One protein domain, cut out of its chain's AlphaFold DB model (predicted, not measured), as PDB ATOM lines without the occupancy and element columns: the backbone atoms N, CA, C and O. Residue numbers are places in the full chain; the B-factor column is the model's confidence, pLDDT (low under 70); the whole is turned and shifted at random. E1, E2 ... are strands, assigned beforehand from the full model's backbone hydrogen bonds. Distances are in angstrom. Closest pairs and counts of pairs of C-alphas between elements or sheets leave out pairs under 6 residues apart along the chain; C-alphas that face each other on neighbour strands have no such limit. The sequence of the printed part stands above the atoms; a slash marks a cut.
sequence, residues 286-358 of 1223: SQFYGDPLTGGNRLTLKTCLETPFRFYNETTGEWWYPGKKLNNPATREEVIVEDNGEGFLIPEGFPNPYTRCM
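Overview. This is residues 286 to 358 of the 1223 residues of an uncharacterized protein of Paenibacillus contaminans (UniProt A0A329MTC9). A domain with little regular structure: two small strand hairpins, E1 with E2 and E3 with E4, follow one another along one side, and much of two long loops, residues 286 to 298 and 338 to 358, lies on the other side. The printed part has 73 residues with no named helix and four named strands, E1 to E4, in two antiparallel two-stranded sheets; the class is all strand, though named elements hold only 12 residues. It is compact, with a radius of gyration of the C-alphas of 11.5 A and spans of 34 by 23 by 22 A.

Arrangement. E1, residues 311 to 313, and E2, residues 318 to 320, form an antiparallel hairpin at 152 degrees, with N 311 and O 320 2.9 A apart, within hydrogen-bond range. E3, residues 325 to 327, and E4, residues 334 to 336, form another at 143 degrees, with N 335 and O 326 2.8 A apart, also within range. E2 and E3 are apart. Residues 344 to 345 pair with 356 to 357, antiparallel.

Along the chain. E1 begins at C-alpha 311 (24.607, 18.846, 39.371) and spans 7.0 A; E2 spans 6.8 A, E3 7.2 A. E4, 6.8 A, ends at C-alpha 336 (20.740, 10.805, 52.150).

Size, cuts and confidence. The C-alphas farthest apart, of Leu 305 and Thr 331, are 35.0 A apart. The printed part has no cut, and no printed residue is under 70 in pLDDT.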
ATOM      1  N   SER A 286      15.328  21.157  39.878       83.81
ATOM      2  CA  SER A 286      14.441  21.910  40.771       83.81
ATOM      3  C   SER A 286      14.078  23.252  40.131       83.81
ATOM      4  O   SER A 286      14.756  24.266  40.298       83.81
ATOM      5  N   GLN A 287      13.023  23.242  39.317       79.19
ATOM      6  CA  GLN A 287      12.717  24.337  38.389       79.19
ATOM      7  C   GLN A 287      12.288  25.648  39.064       79.19
ATOM      8  O   GLN A 287      12.648  26.722  38.581       79.19
ATOM      9  N   PHE A 288      11.537  25.573  40.164       79.50
ATOM     10  CA  PHE A 288      11.015  26.758  40.858       79.50
ATOM     11  C   PHE A 288      11.692  27.043  42.197       79.50
ATOM     12  O   PHE A 288      11.596  28.163  42.683       79.50
ATOM     13  N   TYR A 289      12.378  26.052  42.774       83.38
ATOM     14  CA  TYR A 289      12.929  26.129  44.129       83.38
ATOM     15  C   TYR A 289      14.463  26.111  44.172       83.38
ATOM     16  O   TYR A 289      15.031  26.308  45.243       83.38
ATOM     17  N   GLY A 290      15.143  25.885  43.041       87.44
ATOM     18  CA  GLY A 290      16.604  25.931  42.945       87.44
ATOM     19  C   GLY A 290      17.314  24.892  43.818       87.44
ATOM     20  O   GLY A 290      16.892  23.738  43.905       87.44
ATOM     21  N   ASP A 291      18.417  25.289  44.447       90.81
ATOM     22  CA  ASP A 291      19.193  24.413  45.329       90.81
ATOM     23  C   ASP A 291      18.387  24.076  46.603       90.81
ATOM     24  O   ASP A 291      17.964  25.002  47.306       90.81
ATOM     25  N   PRO A 292      18.221  22.785  46.962       90.62
ATOM     26  CA  PRO A 292      17.583  22.365  48.210       90.62
ATOM     27  C   PRO A 292      18.089  23.058  49.486       90.62
ATOM     28  O   PRO A 292      17.333  23.130  50.449       90.62
ATOM     29  N   LEU A 293      19.334  23.548  49.528       88.81
ATOM     30  CA  LEU A 293      19.938  24.239  50.677       88.81
ATOM     31  C   LEU A 293      19.825  25.771  50.639       88.81
ATOM     32  O   LEU A 293      19.858  26.383  51.707       88.81
ATOM     33  N   THR A 294      19.726  26.407  49.464       86.69
ATOM     34  CA  THR A 294      19.822  27.884  49.339       86.69
ATOM     35  C   THR A 294      18.717  28.558  48.524       86.69
ATOM     36  O   THR A 294      18.693  29.789  48.441       86.69
ATOM     37  N   GLY A 295      17.801  27.795  47.931       87.12
ATOM     38  CA  GLY A 295      16.770  28.327  47.044       87.12
ATOM     39  C   GLY A 295      17.294  28.651  45.639       87.12
ATOM     40  O   GLY A 295      18.335  28.143  45.210       87.12
ATOM     41  N   GLY A 296      16.578  29.528  44.933       86.69
ATOM     42  CA  GLY A 296      16.868  29.941  43.558       86.69
ATOM     43  C   GLY A 296      15.802  29.447  42.576       86.69
ATOM     44  O   GLY A 296      14.625  29.404  42.916       86.69
ATOM     45  N   ASN A 297      16.198  29.084  41.354       86.19
ATOM     46  CA  ASN A 297      15.281  28.626  40.303       86.19
ATOM     47  C   ASN A 297      15.963  27.625  39.340       86.19
ATOM     48  O   ASN A 297      17.055  27.120  39.608       86.19
ATOM     49  N   ARG A 298      15.342  27.384  38.177       85.25
ATOM     50  CA  ARG A 298      15.851  26.577  37.049       85.25
ATOM     51  C   ARG A 298      17.312  26.833  36.647       85.25
ATOM     52  O   ARG A 298      17.914  25.969  36.017       85.25
ATOM     53  N   LEU A 299      17.878  28.004  36.954       87.88
ATOM     54  CA  LEU A 299      19.248  28.375  36.592       87.88
ATOM     55  C   LEU A 299      20.298  27.988  37.650       87.88
ATOM     56  O   LEU A 299      21.491  28.034  37.357       87.88
ATOM     57  N   THR A 300      19.881  27.602  38.861       90.94
ATOM     58  CA  THR A 300      20.784  27.400  40.008       90.94
ATOM     59  C   THR A 300      21.648  26.141  39.903       90.94
ATOM     60  O   THR A 300      22.801  26.158  40.324       90.94
ATOM     61  N   LEU A 301      21.107  25.047  39.356       94.25
ATOM     62  CA  LEU A 301      21.782  23.746  39.292       94.25
ATOM     63  C   LEU A 301      22.176  23.404  37.853       94.25
ATOM     64  O   LEU A 301      21.310  23.270  36.985       94.25
ATOM     65  N   LYS A 302      23.482  23.236  37.618       94.94
ATOM     66  CA  LYS A 302      24.083  23.032  36.288       94.94
ATOM     67  C   LYS A 302      24.705  21.644  36.133       94.94
ATOM     68  O   LYS A 302      25.130  21.058  37.122       94.94
ATOM     69  N   THR A 303      24.816  21.121  34.912       95.75
ATOM     70  CA  THR A 303      25.508  19.835  34.644       95.75
ATOM     71  C   THR A 303      26.261  19.835  33.305       95.75
ATOM     72  O   THR A 303      26.251  20.831  32.589       95.75
ATOM     73  N   CYS A 304      26.955  18.751  32.965       95.06
ATOM     74  CA  CYS A 304      27.605  18.534  31.667       95.06
ATOM     75  C   CYS A 304      27.623  17.035  31.321       95.06
ATOM     76  O   CYS A 304      27.280  16.197  32.162       95.06
ATOM     77  N   LEU A 305      27.998  16.675  30.088       94.25
ATOM     78  CA  LEU A 305      28.010  15.271  29.647       94.25
ATOM     79  C   LEU A 305      28.975  14.398  30.466       94.25
ATOM     80  O   LEU A 305      28.712  13.212  30.673       94.25
ATOM     81  N   GLU A 306      30.055  14.998  30.961       95.12
ATOM     82  CA  GLU A 306      31.136  14.366  31.717       95.12
ATOM     83  C   GLU A 306      30.738  14.066  33.175       95.12
ATOM     84  O   GLU A 306      31.389  13.262  33.846       95.12
ATOM     85  N   THR A 307      29.652  14.669  33.674       93.50
ATOM     86  CA  THR A 307      29.180  14.529  35.063       93.50
ATOM     87  C   THR A 307      27.735  14.014  35.152       93.50
ATOM     88  O   THR A 307      26.883  14.669  35.761       93.50
ATOM     89  N   PRO A 308      27.408  12.840  34.574       91.00
ATOM     90  CA  PRO A 308      26.044  12.315  34.587       91.00
ATOM     91  C   PRO A 308      25.550  12.069  36.020       91.00
ATOM     92  O   PRO A 308      26.304  11.599  36.874       91.00
ATOM     93  N   PHE A 309      24.271  12.367  36.274       94.12
ATOM     94  CA  PHE A 309      23.623  12.285  37.593       94.12
ATOM     95  C   PHE A 309      24.216  13.214  38.665       94.12
ATOM     96  O   PHE A 309      23.901  13.060  39.845       94.12
ATOM     97  N   ARG A 310      25.052  14.184  38.270       95.75
ATOM     98  CA  ARG A 310      25.644  15.184  39.163       95.75
ATOM     99  C   ARG A 310      25.314  16.589  38.687       95.75
ATOM    100  O   ARG A 310      25.446  16.894  37.503       95.75
ATOM    101  N   PHE A 311      24.933  17.446  39.624       96.62
ATOM    102  CA  PHE A 311      24.607  18.846  39.371       96.62
ATOM    103  C   PHE A 311      25.387  19.751  40.320       96.62
ATOM    104  O   PHE A 311      25.544  19.418  41.490       96.62
ATOM    105  N   TYR A 312      25.872  20.879  39.821       96.12
ATOM    106  CA  TYR A 312      26.704  21.827  40.553       96.12
ATOM    107  C   TYR A 312      25.954  23.139  40.778       96.12
ATOM    108  O   TYR A 312      25.305  23.642  39.856       96.12
ATOM    109  N   ASN A 313      26.065  23.698  41.982       95.06
ATOM    110  CA  ASN A 313      25.685  25.076  42.276       95.06
ATOM    111  C   ASN A 313      26.957  25.937  42.333       95.06
ATOM    112  O   ASN A 313      27.762  25.810  43.255       95.06
ATOM    113  N   GLU A 314      27.127  26.828  41.356       90.38
ATOM    114  CA  GLU A 314      28.295  27.719  41.265       90.38
ATOM    115  C   GLU A 314      28.410  28.693  42.443       90.38
ATOM    116  O   GLU A 314      29.521  29.022  42.851       90.38
ATOM    117  N   THR A 315      27.286  29.125  43.020       88.38
ATOM    118  CA  THR A 315      27.257  30.094  44.125       88.38
ATOM    119  C   THR A 315      27.741  29.485  45.441       88.38
ATOM    120  O   THR A 315      28.312  30.188  46.272       88.38
ATOM    121  N   THR A 316      27.505  28.188  45.659       90.94
ATOM    122  CA  THR A 316      27.851  27.490  46.912       90.94
ATOM    123  C   THR A 316      29.058  26.562  46.783       90.94
ATOM    124  O   THR A 316      29.621  26.163  47.802       90.94
ATOM    125  N   GLY A 317      29.461  26.205  45.560       92.88
ATOM    126  CA  GLY A 317      30.476  25.181  45.298       92.88
ATOM    127  C   GLY A 317      29.983  23.746  45.519       92.88
ATOM    128  O   GLY A 317      30.788  22.816  45.583       92.88
ATOM    129  N   GLU A 318      28.672  23.552  45.676       93.19
ATOM    130  CA  GLU A 318      28.086  22.305  46.162       93.19
ATOM    131  C   GLU A 318      27.650  21.370  45.022       93.19
ATOM    132  O   GLU A 318      27.107  21.806  44.003       93.19
ATOM    133  N   TRP A 319      27.848  20.061  45.210       95.25
ATOM    134  CA  TRP A 319      27.482  19.028  44.235       95.25
ATOM    135  C   TRP A 319      26.285  18.206  44.710       95.25
ATOM    136  O   TRP A 319      26.283  17.670  45.813       95.25
ATOM    137  N   TRP A 320      25.286  18.029  43.854       95.94
ATOM    138  CA  TRP A 320      24.057  17.276  44.100       95.94
ATOM    139  C   TRP A 320      24.013  16.011  43.248       95.94
ATOM    140  O   TRP A 320      24.161  16.085  42.029       95.94
ATOM    141  N   TYR A 321      23.837  14.850  43.883       95.50
ATOM    142  CA  TYR A 321      23.809  13.544  43.220       95.50
ATOM    143  C   TYR A 321      23.143  12.466  44.099       95.50
ATOM    144  O   TYR A 321      23.209  12.574  45.329       95.50
ATOM    145  N   PRO A 322      22.543  11.411  43.511       95.25
ATOM    146  CA  PRO A 322      21.997  10.283  44.265       95.25
ATOM    147  C   PRO A 322      23.058   9.589  45.135       95.25
ATOM    148  O   PRO A 322      24.177   9.335  44.690       95.25
ATOM    149  N   GLY A 323      22.713   9.279  46.384       95.06
ATOM    150  CA  GLY A 323      23.609   8.702  47.391       95.06
ATOM    151  C   GLY A 323      24.474   9.719  48.150       95.06
ATOM    152  O   GLY A 323      25.269   9.323  49.004       95.06
ATOM    153  N   LYS A 324      24.341  11.026  47.880       94.50
ATOM    154  CA  LYS A 324      25.001  12.073  48.672       94.50
ATOM    155  C   LYS A 324      24.481  12.073  50.114       94.50
ATOM    156  O   LYS A 324      23.275  12.085  50.330       94.50
ATOM    157  N   LYS A 325      25.393  12.149  51.086       94.69
ATOM    158  CA  LYS A 325      25.094  12.438  52.498       94.69
ATOM    159  C   LYS A 325      25.213  13.936  52.763       94.69
ATOM    160  O   LYS A 325      26.166  14.565  52.304       94.69
ATOM    161  N   LEU A 326      24.279  14.495  53.522       90.38
ATOM    162  CA  LEU A 326      24.300  15.878  53.993       90.38
ATOM    163  C   LEU A 326      23.675  15.975  55.389       90.38
ATOM    164  O   LEU A 326      22.947  15.081  55.803       90.38
ATOM    165  N   ASN A 327      23.932  17.068  56.104       90.62
ATOM    166  CA  ASN A 327      23.276  17.332  57.385       90.62
ATOM    167  C   ASN A 327      22.068  18.244  57.173       90.62
ATOM    168  O   ASN A 327      22.169  19.257  56.478       90.62
ATOM    169  N   ASN A 328      20.954  17.921  57.823       90.88
ATOM    170  CA  ASN A 328      19.768  18.762  57.881       90.88
ATOM    171  C   ASN A 328      20.131  20.166  58.422       90.88
ATOM    172  O   ASN A 328      20.736  20.248  59.499       90.88
ATOM    173  N   PRO A 329      19.794  21.273  57.728       90.38
ATOM    174  CA  PRO A 329      20.163  22.620  58.170       90.38
ATOM    175  C   PRO A 329      19.630  22.977  59.563       90.38
ATOM    176  O   PRO A 329      20.350  23.611  60.340       90.38
ATOM    177  N   ALA A 330      18.410  22.537  59.889       92.06
ATOM    178  CA  ALA A 330      17.758  22.791  61.170       92.06
ATOM    179  C   ALA A 330      18.074  21.719  62.229       92.06
ATOM    180  O   ALA A 330      18.531  22.066  63.317       92.06
ATOM    181  N   THR A 331      17.858  20.430  61.930       91.12
ATOM    182  CA  THR A 331      17.967  19.348  62.941       91.12
ATOM    183  C   THR A 331      19.383  18.801  63.119       91.12
ATOM    184  O   THR A 331      19.672  18.175  64.136       91.12
ATOM    185  N   ARG A 332      20.288  19.057  62.160       90.88
ATOM    186  CA  ARG A 332      21.649  18.486  62.057       90.88
ATOM    187  C   ARG A 332      21.724  16.966  61.866       90.88
ATOM    188  O   ARG A 332      22.827  16.430  61.853       90.88
ATOM    189  N   GLU A 333      20.598  16.286  61.673       92.62
ATOM    190  CA  GLU A 333      20.553  14.852  61.363       92.62
ATOM    191  C   GLU A 333      21.110  14.557  59.961       92.62
ATOM    192  O   GLU A 333      21.006  15.389  59.058       92.62
ATOM    193  N   GLU A 334      21.692  13.370  59.763       93.94
ATOM    194  CA  GLU A 334      22.170  12.944  58.443       93.94
ATOM    195  C   GLU A 334      20.980  12.596  57.534       93.94
ATOM    196  O   GLU A 334      20.114  11.797  57.887       93.94
ATOM    197  N   VAL A 335      20.968  13.179  56.338       92.62
ATOM    198  CA  VAL A 335      20.011  12.928  55.260       92.62
ATOM    199  C   VAL A 335      20.777  12.379  54.058       92.62
ATOM    200  O   VAL A 335      21.860  12.866  53.724       92.62
ATOM    201  N   ILE A 336      20.211  11.370  53.395       94.19
ATOM    202  CA  ILE A 336      20.740  10.805  52.150       94.19
ATOM    203  C   ILE A 336      19.858  11.275  50.990       94.19
ATOM    204  O   ILE A 336      18.634  11.186  51.059       94.19
ATOM    205  N   VAL A 337      20.479  11.775  49.920       93.50
ATOM    206  CA  VAL A 337      19.795  12.123  48.667       93.50
ATOM    207  C   VAL A 337      19.457  10.837  47.923       93.50
ATOM    208  O   VAL A 337      20.266  10.329  47.149       93.50
ATOM    209  N   GLU A 338      18.278  10.279  48.165       90.62
ATOM    210  CA  GLU A 338      17.777   9.129  47.411       90.62
ATOM    211  C   GLU A 338      16.953   9.612  46.210       90.62
ATOM    212  O   GLU A 338      15.943  10.290  46.368       90.62
ATOM    213  N   ASP A 339      17.410   9.281  44.999       89.56
ATOM    214  CA  ASP A 339      16.665   9.471  43.752       89.56
ATOM    215  C   ASP A 339      16.975   8.306  42.798       89.56
ATOM    216  O   ASP A 339      18.100   8.121  42.333       89.56
ATOM    217  N   ASN A 340      15.951   7.501  42.545       82.38
ATOM    218  CA  ASN A 340      15.887   6.349  41.640       82.38
ATOM    219  C   ASN A 340      15.235   6.705  40.280       82.38
ATOM    220  O   ASN A 340      15.088   5.843  39.410       82.38
ATOM    221  N   GLY A 341      14.834   7.964  40.083       79.62
ATOM    222  CA  GLY A 341      13.957   8.426  39.008       79.62
ATOM    223  C   GLY A 341      12.645   9.051  39.499       79.62
ATOM    224  O   GLY A 341      11.930   9.617  38.672       79.62
ATOM    225  N   GLU A 342      12.337   8.956  40.794       77.62
ATOM    226  CA  GLU A 342      11.121   9.486  41.437       77.62
ATOM    227  C   GLU A 342      11.330  10.866  42.098       77.62
ATOM    228  O   GLU A 342      10.362  11.523  42.495       77.62
ATOM    229  N   GLY A 343      12.585  11.327  42.159       84.81
ATOM    230  CA  GLY A 343      12.993  12.598  42.748       84.81
ATOM    231  C   GLY A 343      13.213  12.524  44.259       84.81
ATOM    232  O   GLY A 343      12.418  11.954  45.003       84.81
ATOM    233  N   PHE A 344      14.280  13.173  44.724       89.44
ATOM    234  CA  PHE A 344      14.566  13.334  46.146       89.44
ATOM    235  C   PHE A 344      13.538  14.277  46.783       89.44
ATOM    236  O   PHE A 344      13.528  15.476  46.495       89.44
ATOM    237  N   LEU A 345      12.671  13.741  47.643       87.75
ATOM    238  CA  LEU A 345      11.721  14.530  48.426       87.75
ATOM    239  C   LEU A 345      12.457  15.232  49.575       87.75
ATOM    240  O   LEU A 345      12.961  14.580  50.489       87.75
ATOM    241  N   ILE A 346      12.508  16.562  49.535       89.31
ATOM    242  CA  ILE A 346      13.246  17.364  50.515       89.31
ATOM    243  C   ILE A 346      12.563  17.248  51.894       89.31
ATOM    244  O   ILE A 346      11.367  17.525  51.999       89.31
ATOM    245  N   PRO A 347      13.267  16.850  52.970       89.81
ATOM    246  CA  PRO A 347      12.656  16.696  54.290       89.81
ATOM    247  C   PRO A 347      12.467  18.041  55.015       89.81
ATOM    248  O   PRO A 347      12.972  19.084  54.598       89.81
ATOM    249  N   GLU A 348      11.748  18.012  56.139       88.94
ATOM    250  CA  GLU A 348      11.600  19.163  57.043       88.94
ATOM    251  C   GLU A 348      12.956  19.696  57.529       88.94
ATOM    252  O   GLU A 348      13.914  18.941  57.673       88.94
ATOM    253  N   GLY A 349      13.043  21.002  57.799       87.12
ATOM    254  CA  GLY A 349      14.281  21.661  58.240       87.12
ATOM    255  C   GLY A 349      15.170  22.211  57.115       87.12
ATOM    256  O   GLY A 349      16.168  22.873  57.394       87.12
ATOM    257  N   PHE A 350      14.787  21.989  55.858       89.88
ATOM    258  CA  PHE A 350      15.329  22.659  54.672       89.88
ATOM    259  C   PHE A 350      14.464  23.884  54.295       89.88
ATOM    260  O   PHE A 350      13.319  23.957  54.738       89.88
ATOM    261  N   PRO A 351      14.962  24.833  53.474       84.06
ATOM    262  CA  PRO A 351      14.198  26.002  53.016       84.06
ATOM    263  C   PRO A 351      12.852  25.700  52.341       84.06
ATOM    264  O   PRO A 351      11.881  26.404  52.599       84.06
ATOM    265  N   ASN A 352      12.790  24.665  51.492       82.06
ATOM    266  CA  ASN A 352      11.607  24.302  50.697       82.06
ATOM    267  C   ASN A 352      11.226  22.824  50.937       82.06
ATOM    268  O   ASN A 352      11.403  21.989  50.042       82.06
ATOM    269  N   PRO A 353      10.772  22.461  52.151       86.38
ATOM    270  CA  PRO A 353      10.482  21.074  52.491       86.38
ATOM    271  C   PRO A 353       9.297  20.555  51.669       86.38
ATOM    272  O   PRO A 353       8.431  21.318  51.248       86.38
ATOM    273  N   TYR A 354       9.258  19.242  51.459       83.06
ATOM    274  CA  TYR A 354       8.247  18.517  50.685       83.06
ATOM    275  C   TYR A 354       8.192  18.821  49.174       83.06
ATOM    276  O   TYR A 354       7.365  18.241  48.478       83.06
ATOM    277  N   THR A 355       9.110  19.634  48.639       83.44
ATOM    278  CA  THR A 355       9.339  19.738  47.184       83.44
ATOM    279  C   THR A 355      10.246  18.596  46.689       83.44
ATOM    280  O   THR A 355      11.013  18.019  47.468       83.44
ATOM    281  N   ARG A 356      10.170  18.231  45.397       84.50
ATOM    282  CA  ARG A 356      10.990  17.155  44.799       84.50
ATOM    283  C   ARG A 356      12.164  17.698  43.985       84.50
ATOM    284  O   ARG A 356      11.973  18.507  43.081       84.50
ATOM    285  N   CYS A 357      13.362  17.168  44.234       88.69
ATOM    286  CA  CYS A 357      14.558  17.413  43.431       88.69
ATOM    287  C   CYS A 357      14.837  16.221  42.489       88.69
ATOM    288  O   CYS A 357      15.238  15.141  42.917       88.69
ATOM    289  N   MET A 358      14.599  16.414  41.194       88.00
ATOM    290  CA  MET A 358      14.538  15.386  40.147       88.00
ATOM    291  C   MET A 358      15.882  15.201  39.410       88.00
ATOM    292  O   MET A 358      15.998  15.507  38.222       88.00
TER     293      MET A 358